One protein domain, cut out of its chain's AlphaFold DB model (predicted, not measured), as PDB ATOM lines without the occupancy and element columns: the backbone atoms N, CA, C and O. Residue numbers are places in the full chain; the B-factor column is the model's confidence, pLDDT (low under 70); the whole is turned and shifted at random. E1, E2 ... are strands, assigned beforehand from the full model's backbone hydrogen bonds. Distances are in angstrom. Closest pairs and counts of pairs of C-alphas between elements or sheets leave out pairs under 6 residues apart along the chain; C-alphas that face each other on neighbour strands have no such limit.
ATOM      1  N   LEU A 140     163.444 173.123 124.164       88.06
ATOM      2  CA  LEU A 140     162.614 172.702 125.285       88.06
ATOM      3  C   LEU A 140     162.695 173.769 126.386       88.06
ATOM      4  O   LEU A 140     163.785 174.226 126.716       88.06
ATOM      5  N   SER A 141     161.546 174.179 126.931       88.00
ATOM      6  CA  SER A 141     161.485 175.208 127.978       88.00
ATOM      7  C   SER A 141     162.032 174.685 129.306       88.00
ATOM      8  O   SER A 141     161.634 173.618 129.763       88.00
ATOM      9  N   ASP A 142     162.885 175.472 129.944       86.50
ATOM     10  CA  ASP A 142     163.399 175.280 131.304       86.50
ATOM     11  C   ASP A 142     162.395 175.672 132.401       86.50
ATOM     12  O   ASP A 142     162.477 175.190 133.529       86.50
ATOM     13  N   GLU A 143     161.423 176.525 132.075       84.94
ATOM     14  CA  GLU A 143     160.403 177.000 133.021       84.94
ATOM     15  C   GLU A 143     159.103 176.184 132.994       84.94
ATOM     16  O   GLU A 143     158.390 176.107 133.996       84.94
ATOM     17  N   HIS A 144     158.760 175.596 131.845       83.56
ATOM     18  CA  HIS A 144     157.443 174.982 131.633       83.56
ATOM     19  C   HIS A 144     157.478 173.454 131.555       83.56
ATOM     20  O   HIS A 144     156.412 172.829 131.572       83.56
ATOM     21  N   ASN A 145     158.668 172.852 131.472       82.44
ATOM     22  CA  ASN A 145     158.814 171.406 131.414       82.44
ATOM     23  C   ASN A 145     158.991 170.809 132.806       82.44
ATOM     24  O   ASN A 145     159.819 171.231 133.612       82.44
ATOM     25  N   GLU A 146     158.211 169.772 133.065       80.69
ATOM     26  CA  GLU A 146     158.184 169.046 134.324       80.69
ATOM     27  C   GLU A 146     158.122 167.558 133.990       80.69
ATOM     28  O   GLU A 146     157.435 167.165 133.045       80.69
ATOM     29  N   PHE A 147     158.805 166.730 134.775       80.00
ATOM     30  CA  PHE A 147     158.561 165.294 134.763       80.00
ATOM     31  C   PHE A 147     157.661 164.941 135.944       80.00
ATOM     32  O   PHE A 147     157.802 165.486 137.045       80.00
ATOM     33  N   VAL A 148     156.714 164.037 135.704       78.56
ATOM     34  CA  VAL A 148     155.764 163.586 136.718       78.56
ATOM     35  C   VAL A 148     155.740 162.072 136.753       78.56
ATOM     36  O   VAL A 148     155.694 161.413 135.720       78.56
ATOM     37  N   LEU A 149     155.787 161.531 137.964       75.75
ATOM     38  CA  LEU A 149     155.792 160.104 138.233       75.75
ATOM     39  C   LEU A 149     154.742 159.789 139.291       75.75
ATOM     40  O   LEU A 149     154.677 160.436 140.336       75.75
ATOM     41  N   SER A 150     153.947 158.758 139.040       75.25
ATOM     42  CA  SER A 150     152.960 158.237 139.982       75.25
ATOM     43  C   SER A 150     153.341 156.832 140.432       75.25
ATOM     44  O   SER A 150     153.679 155.979 139.616       75.25
ATOM     45  N   GLY A 151     153.256 156.580 141.732       72.56
ATOM     46  CA  GLY A 151     153.548 155.293 142.353       72.56
ATOM     47  C   GLY A 151     153.968 155.460 143.809       72.56
ATOM     48  O   GLY A 151     154.032 156.573 144.332       72.56
ATOM     49  N   CYS A 152     154.236 154.354 144.497       73.81
ATOM     50  CA  CYS A 152     154.551 154.366 145.922       73.81
ATOM     51  C   CYS A 152     155.965 153.855 146.206       73.81
ATOM     52  O   CYS A 152     156.396 152.877 145.606       73.81
ATOM     53  N   HIS A 153     156.645 154.490 147.169       75.94
ATOM     54  CA  HIS A 153     158.042 154.219 147.529       75.94
ATOM     55  C   HIS A 153     158.986 154.369 146.332       75.94
ATOM     56  O   HIS A 153     159.857 153.534 146.106       75.94
ATOM     57  N   LEU A 154     158.797 155.443 145.569       76.12
ATOM     58  CA  LEU A 154     159.646 155.787 144.440       76.12
ATOM     59  C   LEU A 154     160.656 156.846 144.870       76.12
ATOM     60  O   LEU A 154     160.283 157.837 145.494       76.12
ATOM     61  N   TYR A 155     161.914 156.651 144.502       83.81
ATOM     62  CA  TYR A 155     162.936 157.689 144.470       83.81
ATOM     63  C   TYR A 155     163.532 157.657 143.069       83.81
ATOM     64  O   TYR A 155     163.992 156.602 142.635       83.81
ATOM     65  N   VAL A 156     163.462 158.775 142.356       80.06
ATOM     66  CA  VAL A 156     163.940 158.876 140.978       80.06
ATOM     67  C   VAL A 156     164.866 160.067 140.852       80.06
ATOM     68  O   VAL A 156     164.569 161.151 141.354       80.06
ATOM     69  N   GLU A 157     165.972 159.852 140.158       85.19
ATOM     70  CA  GLU A 157     166.913 160.885 139.747       85.19
ATOM     71  C   GLU A 157     166.781 161.072 138.239       85.19
ATOM     72  O   GLU A 157     166.763 160.104 137.479       85.19
ATOM     73  N   LEU A 158     166.648 162.324 137.818       82.88
ATOM     74  CA  LEU A 158     166.717 162.705 136.421       82.88
ATOM     75  C   LEU A 158     168.177 163.002 136.091       82.88
ATOM     76  O   LEU A 158     168.759 163.959 136.613       82.88
ATOM     77  N   LEU A 159     168.740 162.161 135.234       82.31
ATOM     78  CA  LEU A 159     170.125 162.218 134.794       82.31
ATOM     79  C   LEU A 159     170.191 162.786 133.373       82.31
ATOM     80  O   LEU A 159     169.264 162.599 132.589       82.31
ATOM     81  N   VAL A 160     171.293 163.455 133.043       79.00
ATOM     82  CA  VAL A 160     171.697 163.686 131.649       79.00
ATOM     83  C   VAL A 160     173.042 163.038 131.416       79.00
ATOM     84  O   VAL A 160     173.971 163.241 132.210       79.00
ATOM     85  N   ALA A 161     173.134 162.298 130.313       71.94
ATOM     86  CA  ALA A 161     174.347 161.616 129.906       71.94
ATOM     87  C   ALA A 161     175.484 162.634 129.702       71.94
ATOM     88  O   ALA A 161     175.476 163.461 128.787       71.94
ATOM     89  N   GLY A 162     176.478 162.576 130.590       63.72
ATOM     90  CA  GLY A 162     177.636 163.474 130.626       63.72
ATOM     91  C   GLY A 162     178.933 162.813 130.158       63.72
ATOM     92  O   GLY A 162     180.020 163.204 130.583       63.72
ATOM     93  N   GLY A 163     178.852 161.776 129.321       67.69
ATOM     94  CA  GLY A 163     180.008 160.965 128.940       67.69
ATOM     95  C   GLY A 163     180.297 159.884 129.983       67.69
ATOM     96  O   GLY A 163     179.607 158.874 130.010       67.69
ATOM     97  N   SER A 164     181.335 160.062 130.809       64.50
ATOM     98  CA  SER A 164     181.713 159.094 131.859       64.50
ATOM     99  C   SER A 164     181.103 159.374 133.238       64.50
ATOM    100  O   SER A 164     181.337 158.587 134.150       64.50
ATOM    101  N   ASP A 165     180.399 160.497 133.411       74.88
ATOM    102  CA  ASP A 165     179.777 160.893 134.678       74.88
ATOM    103  C   ASP A 165     178.381 161.470 134.413       74.88
ATOM    104  O   ASP A 165     178.242 162.566 133.859       74.88
ATOM    105  N   ASP A 166     177.346 160.714 134.770       79.06
ATOM    106  CA  ASP A 166     175.960 161.162 134.658       79.06
ATOM    107  C   ASP A 166     175.699 162.282 135.666       79.06
ATOM    108  O   ASP A 166     175.978 162.152 136.859       79.06
ATOM    109  N   GLN A 167     175.150 163.403 135.197       82.00
ATOM    110  CA  GLN A 167     174.836 164.530 136.073       82.00
ATOM    111  C   GLN A 167     173.376 164.469 136.507       82.00
ATOM    112  O   GLN A 167     172.470 164.501 135.672       82.00
ATOM    113  N   VAL A 168     173.146 164.450 137.822       85.94
ATOM    114  CA  VAL A 168     171.805 164.596 138.398       85.94
ATOM    115  C   VAL A 168     171.350 166.037 138.212       85.94
ATOM    116  O   VAL A 168     171.874 166.958 138.836       85.94
ATOM    117  N   ILE A 169     170.348 166.232 137.362       85.56
ATOM    118  CA  ILE A 169     169.727 167.544 137.149       85.56
ATOM    119  C   ILE A 169     168.639 167.785 138.185       85.56
ATOM    120  O   ILE A 169     168.463 168.908 138.657       85.56
ATOM    121  N   ASN A 170     167.885 166.740 138.527       87.94
ATOM    122  CA  ASN A 170     166.840 166.834 139.532       87.94
ATOM    123  C   ASN A 170     166.521 165.467 140.146       87.94
ATOM    124  O   ASN A 170     166.937 164.433 139.634       87.94
ATOM    125  N   SER A 171     165.756 165.454 141.233       87.31
ATOM    126  CA  SER A 171     165.279 164.226 141.866       87.31
ATOM    127  C   SER A 171     163.862 164.393 142.401       87.31
ATOM    128  O   SER A 171     163.394 165.503 142.655       87.31
ATOM    129  N   CYS A 172     163.161 163.275 142.551       86.56
ATOM    130  CA  CYS A 172     161.780 163.242 142.995       86.56
ATOM    131  C   CYS A 172     161.532 162.011 143.870       86.56
ATOM    132  O   CYS A 172     161.932 160.901 143.522       86.56
ATOM    133  N   VAL A 173     160.837 162.189 144.995       87.12
ATOM    134  CA  VAL A 173     160.432 161.099 145.888       87.12
ATOM    135  C   VAL A 173     158.913 161.032 146.020       87.12
ATOM    136  O   VAL A 173     158.257 162.048 146.228       87.12
ATOM    137  N   SER A 174     158.352 159.831 145.943       83.12
ATOM    138  CA  SER A 174     156.950 159.554 146.248       83.12
ATOM    139  C   SER A 174     156.851 158.468 147.313       83.12
ATOM    140  O   SER A 174     157.403 157.376 147.172       83.12
ATOM    141  N   THR A 175     156.115 158.738 148.384       82.12
ATOM    142  CA  THR A 175     155.906 157.803 149.498       82.12
ATOM    143  C   THR A 175     154.428 157.453 149.638       82.12
ATOM    144  O   THR A 175     153.562 158.162 149.140       82.12
ATOM    145  N   CYS A 176     154.087 156.356 150.307       77.00
ATOM    146  CA  CYS A 176     152.707 156.140 150.738       77.00
ATOM    147  C   CYS A 176     152.675 155.365 152.055       77.00
ATOM    148  O   CYS A 176     153.622 154.667 152.410       77.00
ATOM    149  N   THR A 177     151.585 155.498 152.810       67.94
ATOM    150  CA  THR A 177     151.370 154.732 154.045       67.94
ATOM    151  C   THR A 177     150.097 153.908 153.917       67.94
ATOM    152  O   THR A 177     149.113 154.365 153.342       67.94
ATOM    153  N   ARG A 178     150.082 152.697 154.496       58.38
ATOM    154  CA  ARG A 178     148.892 151.820 154.497       58.38
ATOM    155  C   ARG A 178     147.640 152.487 155.090       58.38
ATOM    156  O   ARG A 178     146.539 152.084 154.752       58.38
ATOM    157  N   ALA A 179     147.801 153.492 155.955       54.00
ATOM    158  CA  ALA A 179     146.703 154.197 156.622       54.00
ATOM    159  C   ALA A 179     146.003 155.256 155.748       54.00
ATOM    160  O   ALA A 179     144.903 155.678 156.090       54.00
ATOM    161  N   LEU A 180     146.611 155.673 154.631       52.53
ATOM    162  CA  LEU A 180     145.982 156.573 153.652       52.53
ATOM    163  C   LEU A 180     145.204 155.815 152.566       52.53
ATOM    164  O   LEU A 180     144.621 156.441 151.688       52.53
ATOM    165  N   LEU A 181     145.137 154.481 152.652       51.56
ATOM    166  CA  LEU A 181     144.225 153.659 151.860       51.56
ATOM    167  C   LEU A 181     142.803 153.776 152.436       51.56
ATOM    168  O   LEU A 181     142.242 152.824 152.977       51.56
ATOM    169  N   VAL A 182     142.231 154.979 152.380       44.56
ATOM    170  CA  VAL A 182     140.783 155.168 152.529       44.56
ATOM    171  C   VAL A 182     140.123 154.530 151.295       44.56
ATOM    172  O   VAL A 182     140.678 154.661 150.206       44.56
ATOM    173  N   PRO A 183     138.951 153.868 151.391       46.47
ATOM    174  CA  PRO A 183     138.335 153.170 150.251       46.47
ATOM    175  C   PRO A 183     137.812 154.092 149.134       46.47
ATOM    176  O   PRO A 183     137.085 153.636 148.259       46.47
ATOM    177  N   HIS A 184     138.127 155.388 149.174       41.84
ATOM    178  CA  HIS A 184     137.646 156.383 148.230       41.84
ATOM    179  C   HIS A 184     138.824 157.056 147.517       41.84
ATOM    180  O   HIS A 184     139.535 157.854 148.121       41.84
ATOM    181  N   HIS A 185     138.910 156.763 146.213       41.75
ATOM    182  CA  HIS A 185     139.680 157.415 145.149       41.75
ATOM    183  C   HIS A 185     141.147 156.997 144.960       41.75
ATOM    184  O   HIS A 185     142.055 157.512 145.603       41.75
ATOM    185  N   ASP A 186     141.380 156.103 143.995       43.19
ATOM    186  CA  ASP A 186     141.950 156.358 142.649       43.19
ATOM    187  C   ASP A 186     142.613 157.729 142.339       43.19
ATOM    188  O   ASP A 186     142.644 158.148 141.188       43.19
ATOM    189  N   GLU A 187     143.178 158.464 143.296       45.56
ATOM    190  CA  GLU A 187     143.877 159.740 143.053       45.56
ATOM    191  C   GLU A 187     145.404 159.570 142.998       45.56
ATOM    192  O   GLU A 187     146.179 160.287 143.622       45.56
ATOM    193  N   CYS A 188     145.839 158.648 142.146       48.72
ATOM    194  CA  CYS A 188     146.723 159.034 141.046       48.72
ATOM    195  C   CYS A 188     146.000 158.675 139.745       48.72
ATOM    196  O   CYS A 188     146.450 157.824 138.987       48.72
ATOM    197  N   PHE A 189     144.819 159.263 139.526       39.44
ATOM    198  CA  PHE A 189     144.130 159.172 138.246       39.44
ATOM    199  C   PHE A 189     145.058 159.807 137.215       39.44
ATOM    200  O   PHE A 189     145.227 161.026 137.216       39.44
ATOM    201  N   VAL A 190     145.684 158.988 136.373       45.44
ATOM    202  CA  VAL A 190     146.150 159.431 135.063       45.44
ATOM    203  C   VAL A 190     144.867 159.756 134.296       45.44
ATOM    204  O   VAL A 190     144.134 158.824 133.958       45.44
ATOM    205  N   PRO A 191     144.494 161.034 134.080       34.47
ATOM    206  CA  PRO A 191     143.289 161.325 133.343       34.47
ATOM    207  C   PRO A 191     143.589 161.114 131.876       34.47
ATOM    208  O   PRO A 191     144.475 161.757 131.315       34.47
ATOM    209  N   GLU A 192     142.801 160.237 131.274       36.97
ATOM    210  CA  GLU A 192     142.637 160.103 129.838       36.97
ATOM    211  C   GLU A 192     142.811 161.459 129.121       36.97
ATOM    212  O   GLU A 192     142.009 162.386 129.230       36.97
ATOM    213  N   THR A 193     143.898 161.554 128.359       41.16
ATOM    214  CA  THR A 193     144.046 162.281 127.086       41.16
ATOM    215  C   THR A 193     143.753 163.795 126.984       41.16
ATOM    216  O   THR A 193     143.920 164.339 125.887       41.16
ATOM    217  N   SER A 194     143.433 164.554 128.046       41.41
ATOM    218  CA  SER A 194     143.242 166.021 127.880       41.41
ATOM    219  C   SER A 194     143.652 166.973 129.018       41.41
ATOM    220  O   SER A 194     143.634 168.187 128.802       41.41
ATOM    221  N   GLY A 195     144.088 166.487 130.186       44.81
ATOM    222  CA  GLY A 195     144.495 167.333 131.323       44.81
ATOM    223  C   GLY A 195     145.976 167.186 131.675       44.81
ATOM    224  O   GLY A 195     146.490 166.078 131.687       44.81
ATOM    225  N   SER A 196     146.663 168.299 131.960       48.81
ATOM    226  CA  SER A 196     148.083 168.319 132.358       48.81
ATOM    227  C   SER A 196     148.346 167.348 133.526       48.81
ATOM    228  O   SER A 196     147.616 167.429 134.519       48.81
ATOM    229  N   PRO A 197     149.365 166.466 133.446       55.97
ATOM    230  CA  PRO A 197     149.600 165.375 134.397       55.97
ATOM    231  C   PRO A 197     150.234 165.877 135.701       55.97
ATOM    232  O   PRO A 197     151.142 165.258 136.228       55.97
ATOM    233  N   ARG A 198     149.815 167.034 136.220       65.56
ATOM    234  CA  ARG A 198     150.401 167.620 137.431       65.56
ATOM    235  C   ARG A 198     149.910 166.897 138.679       65.56
ATOM    236  O   ARG A 198     148.730 166.549 138.777       65.56
ATOM    237  N   CYS A 199     150.777 166.767 139.684       70.38
ATOM    238  CA  CYS A 199     150.381 166.276 141.004       70.38
ATOM    239  C   CYS A 199     149.397 167.273 141.645       70.38
ATOM    240  O   CYS A 199     149.789 168.261 142.262       70.38
ATOM    241  N   ARG A 200     148.090 167.032 141.491       62.03
ATOM    242  CA  ARG A 200     147.035 167.999 141.847       62.03
ATOM    243  C   ARG A 200     146.862 168.232 143.353       62.03
ATOM    244  O   ARG A 200     146.230 169.216 143.730       62.03
ATOM    245  N   ARG A 201     147.359 167.325 144.206       57.62
ATOM    246  CA  ARG A 201     147.071 167.356 145.655       57.62
ATOM    247  C   ARG A 201     148.118 166.725 146.575       57.62
ATOM    248  O   ARG A 201     148.218 167.135 147.725       57.62
ATOM    249  N   TYR A 202     148.888 165.757 146.084       63.12
ATOM    250  CA  TYR A 202     149.753 164.918 146.914       63.12
ATOM    251  C   TYR A 202     151.190 164.863 146.375       63.12
ATOM    252  O   TYR A 202     151.724 163.795 146.099       63.12
ATOM    253  N   THR A 203     151.847 166.013 146.200       69.50
ATOM    254  CA  THR A 203     153.285 166.015 145.890       69.50
ATOM    255  C   THR A 203     154.063 165.364 147.040       69.50
ATOM    256  O   THR A 203     153.928 165.747 148.201       69.50
ATOM    257  N   GLY A 204     154.837 164.324 146.729       72.56
ATOM    258  CA  GLY A 204     155.566 163.515 147.710       72.56
ATOM    259  C   GLY A 204     154.782 162.334 148.294       72.56
ATOM    260  O   GLY A 204     155.373 161.479 148.965       72.56
ATOM    261  N   ILE A 205     153.470 162.246 148.034       75.69
ATOM    262  CA  ILE A 205     152.610 161.141 148.478       75.69
ATOM    263  C   ILE A 205     151.913 160.539 147.257       75.69
ATOM    264  O   ILE A 205     151.067 161.179 146.653       75.69
ATOM    265  N   THR A 206     152.231 159.304 146.876       75.00
ATOM    266  CA  THR A 206     151.742 158.613 145.656       75.00
ATOM    267  C   THR A 206     152.048 159.281 144.302       75.00
ATOM    268  O   THR A 206     152.034 158.593 143.287       75.00
ATOM    269  N   CYS A 207     152.411 160.566 144.269       79.50
ATOM    270  CA  CYS A 207     152.808 161.321 143.087       79.50
ATOM    271  C   CYS A 207     154.045 162.165 143.398       79.50
ATOM    272  O   CYS A 207     154.154 162.758 144.476       79.50
ATOM    273  N   CYS A 208     154.966 162.264 142.447       83.19
ATOM    274  CA  CYS A 208     156.063 163.208 142.515       83.19
ATOM    275  C   CYS A 208     156.217 163.957 141.195       83.19
ATOM    276  O   CYS A 208     156.146 163.368 140.122       83.19
ATOM    277  N   GLN A 209     156.422 165.266 141.301       85.75
ATOM    278  CA  GLN A 209     156.600 166.177 140.183       85.75
ATOM    279  C   GLN A 209     157.834 167.033 140.437       85.75
ATOM    280  O   GLN A 209     157.985 167.584 141.531       85.75
ATOM    281  N   ALA A 210     158.675 167.178 139.418       86.00
ATOM    282  CA  ALA A 210     159.879 167.988 139.495       86.00
ATOM    283  C   ALA A 210     160.156 168.697 138.153       86.00
ATOM    284  O   ALA A 210     159.874 168.140 137.089       86.00
ATOM    285  N   PRO A 211     160.663 169.945 138.181       87.19
ATOM    286  CA  PRO A 211     160.974 170.695 136.968       87.19
ATOM    287  C   PRO A 211     162.168 170.091 136.221       87.19
ATOM    288  O   PRO A 211     163.021 169.433 136.823       87.19
ATOM    289  N   ILE A 212     162.259 170.372 134.924       85.81
ATOM    290  CA  ILE A 212     163.446 170.113 134.105       85.81
ATOM    291  C   ILE A 212     164.095 171.478 133.831       85.81
ATOM    292  O   ILE A 212     163.779 172.109 132.828       85.81
ATOM    293  N   PRO A 213     164.965 171.976 134.731       79.75
ATOM    294  CA  PRO A 213     165.391 173.378 134.779       79.75
ATOM    295  C   PRO A 213     166.430 173.753 133.713       79.75
ATOM    296  O   PRO A 213     167.192 174.699 133.898       79.75
ATOM    297  N   ILE A 214     166.542 172.982 132.634       80.25
ATOM    298  CA  ILE A 214     167.521 173.228 131.579       80.25
ATOM    299  C   ILE A 214     166.764 173.469 130.270       80.25
ATOM    300  O   ILE A 214     165.702 172.902 130.022       80.25
ATOM    301  N   GLY A 215     167.266 174.377 129.439       82.75
ATOM    302  CA  GLY A 215     166.751 174.594 128.094       82.75
ATOM    303  C   GLY A 215     167.673 173.912 127.098       82.75
ATOM    304  O   GLY A 215     168.810 174.349 126.923       82.75
ATOM    305  N   ARG A 216     167.230 172.821 126.467       82.94
ATOM    306  CA  ARG A 216     168.012 172.090 125.452       82.94
ATOM    307  C   ARG A 216     167.141 171.706 124.266       82.94
ATOM    308  O   ARG A 216     165.921 171.633 124.376       82.94
ATOM    309  N   VAL A 217     167.772 171.431 123.131       83.25
ATOM    310  CA  VAL A 217     167.093 170.813 121.982       83.25
ATOM    311  C   VAL A 217     166.792 169.333 122.234       83.25
ATOM    312  O   VAL A 217     165.816 168.814 121.697       83.25
ATOM    313  N   ALA A 218     167.598 168.670 123.073       81.06
ATOM    314  CA  ALA A 218     167.472 167.264 123.435       81.06
ATOM    315  C   ALA A 218     168.011 166.974 124.848       81.06
ATOM    316  O   ALA A 218     168.900 167.678 125.341       81.06
ATOM    317  N   TYR A 219     167.489 165.907 125.444       76.62
ATOM    318  CA  TYR A 219     168.004 165.209 126.619       76.62
ATOM    319  C   TYR A 219     168.277 163.764 126.226       76.62
ATOM    320  O   TYR A 219     167.379 163.135 125.672       76.62
ATOM    321  N   ASP A 220     169.478 163.275 126.517       70.00
ATOM    322  CA  ASP A 220     169.937 161.905 126.264       70.00
ATOM    323  C   ASP A 220     170.390 161.234 127.566       70.00
ATOM    324  O   ASP A 220     170.902 161.963 128.457       70.00
TER     325      ASP A 220
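What this domain is: This is residues 140 to 220 of the 220 residues of the protein "Putative wall-associated receptor kinase-like 16" of Panicum miliaceum (UniProt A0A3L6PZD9). With little regular structure, the domain is two small two-stranded ribbons, E1 with E4 and the hairpin E2 and E3, set as an open V that closes near Ser 174; from the long loop between E3 and E4, residues 181 to 186 and 191 to 196 stick out. The printed part has 81 residues, 25 of them in four strands, E1 to E4 in chain order, and no named helix: all strand, both sheets antiparallel. It is loose, radius of gyration of the C-alphas 14.8 A, spanning 47 by 29 by 17 A.

How they stand to each other: E1, residues 146 to 150, is the antiparallel neighbour of E4, residues 207 to 211; N 147 and O 210 are 2.9 A apart, within hydrogen-bond range. E2, residues 154 to 160, and E3, residues 167 to 174, form an antiparallel hairpin, with N 156 and O 172 within hydrogen-bond range at 2.9 A. E3 bends by 51 degrees at residue 170. The closest C-alphas of E3 and E4, Ser 174 and Cys 208, are 5.3 A apart.

Where its parts are: E1 begins at C-alpha 146, (158.184, 169.046, 134.324); E4 ends at C-alpha 211, (160.974, 170.695, 136.968). E2 is 19.3 A long, E3 21.2 A.

The domain as a whole: The printed part has no cut. The E3 to E4 link is long, 32 residues. pLDDT is under 70 at residues 162 to 164, 177 to 198 and 200 to 203.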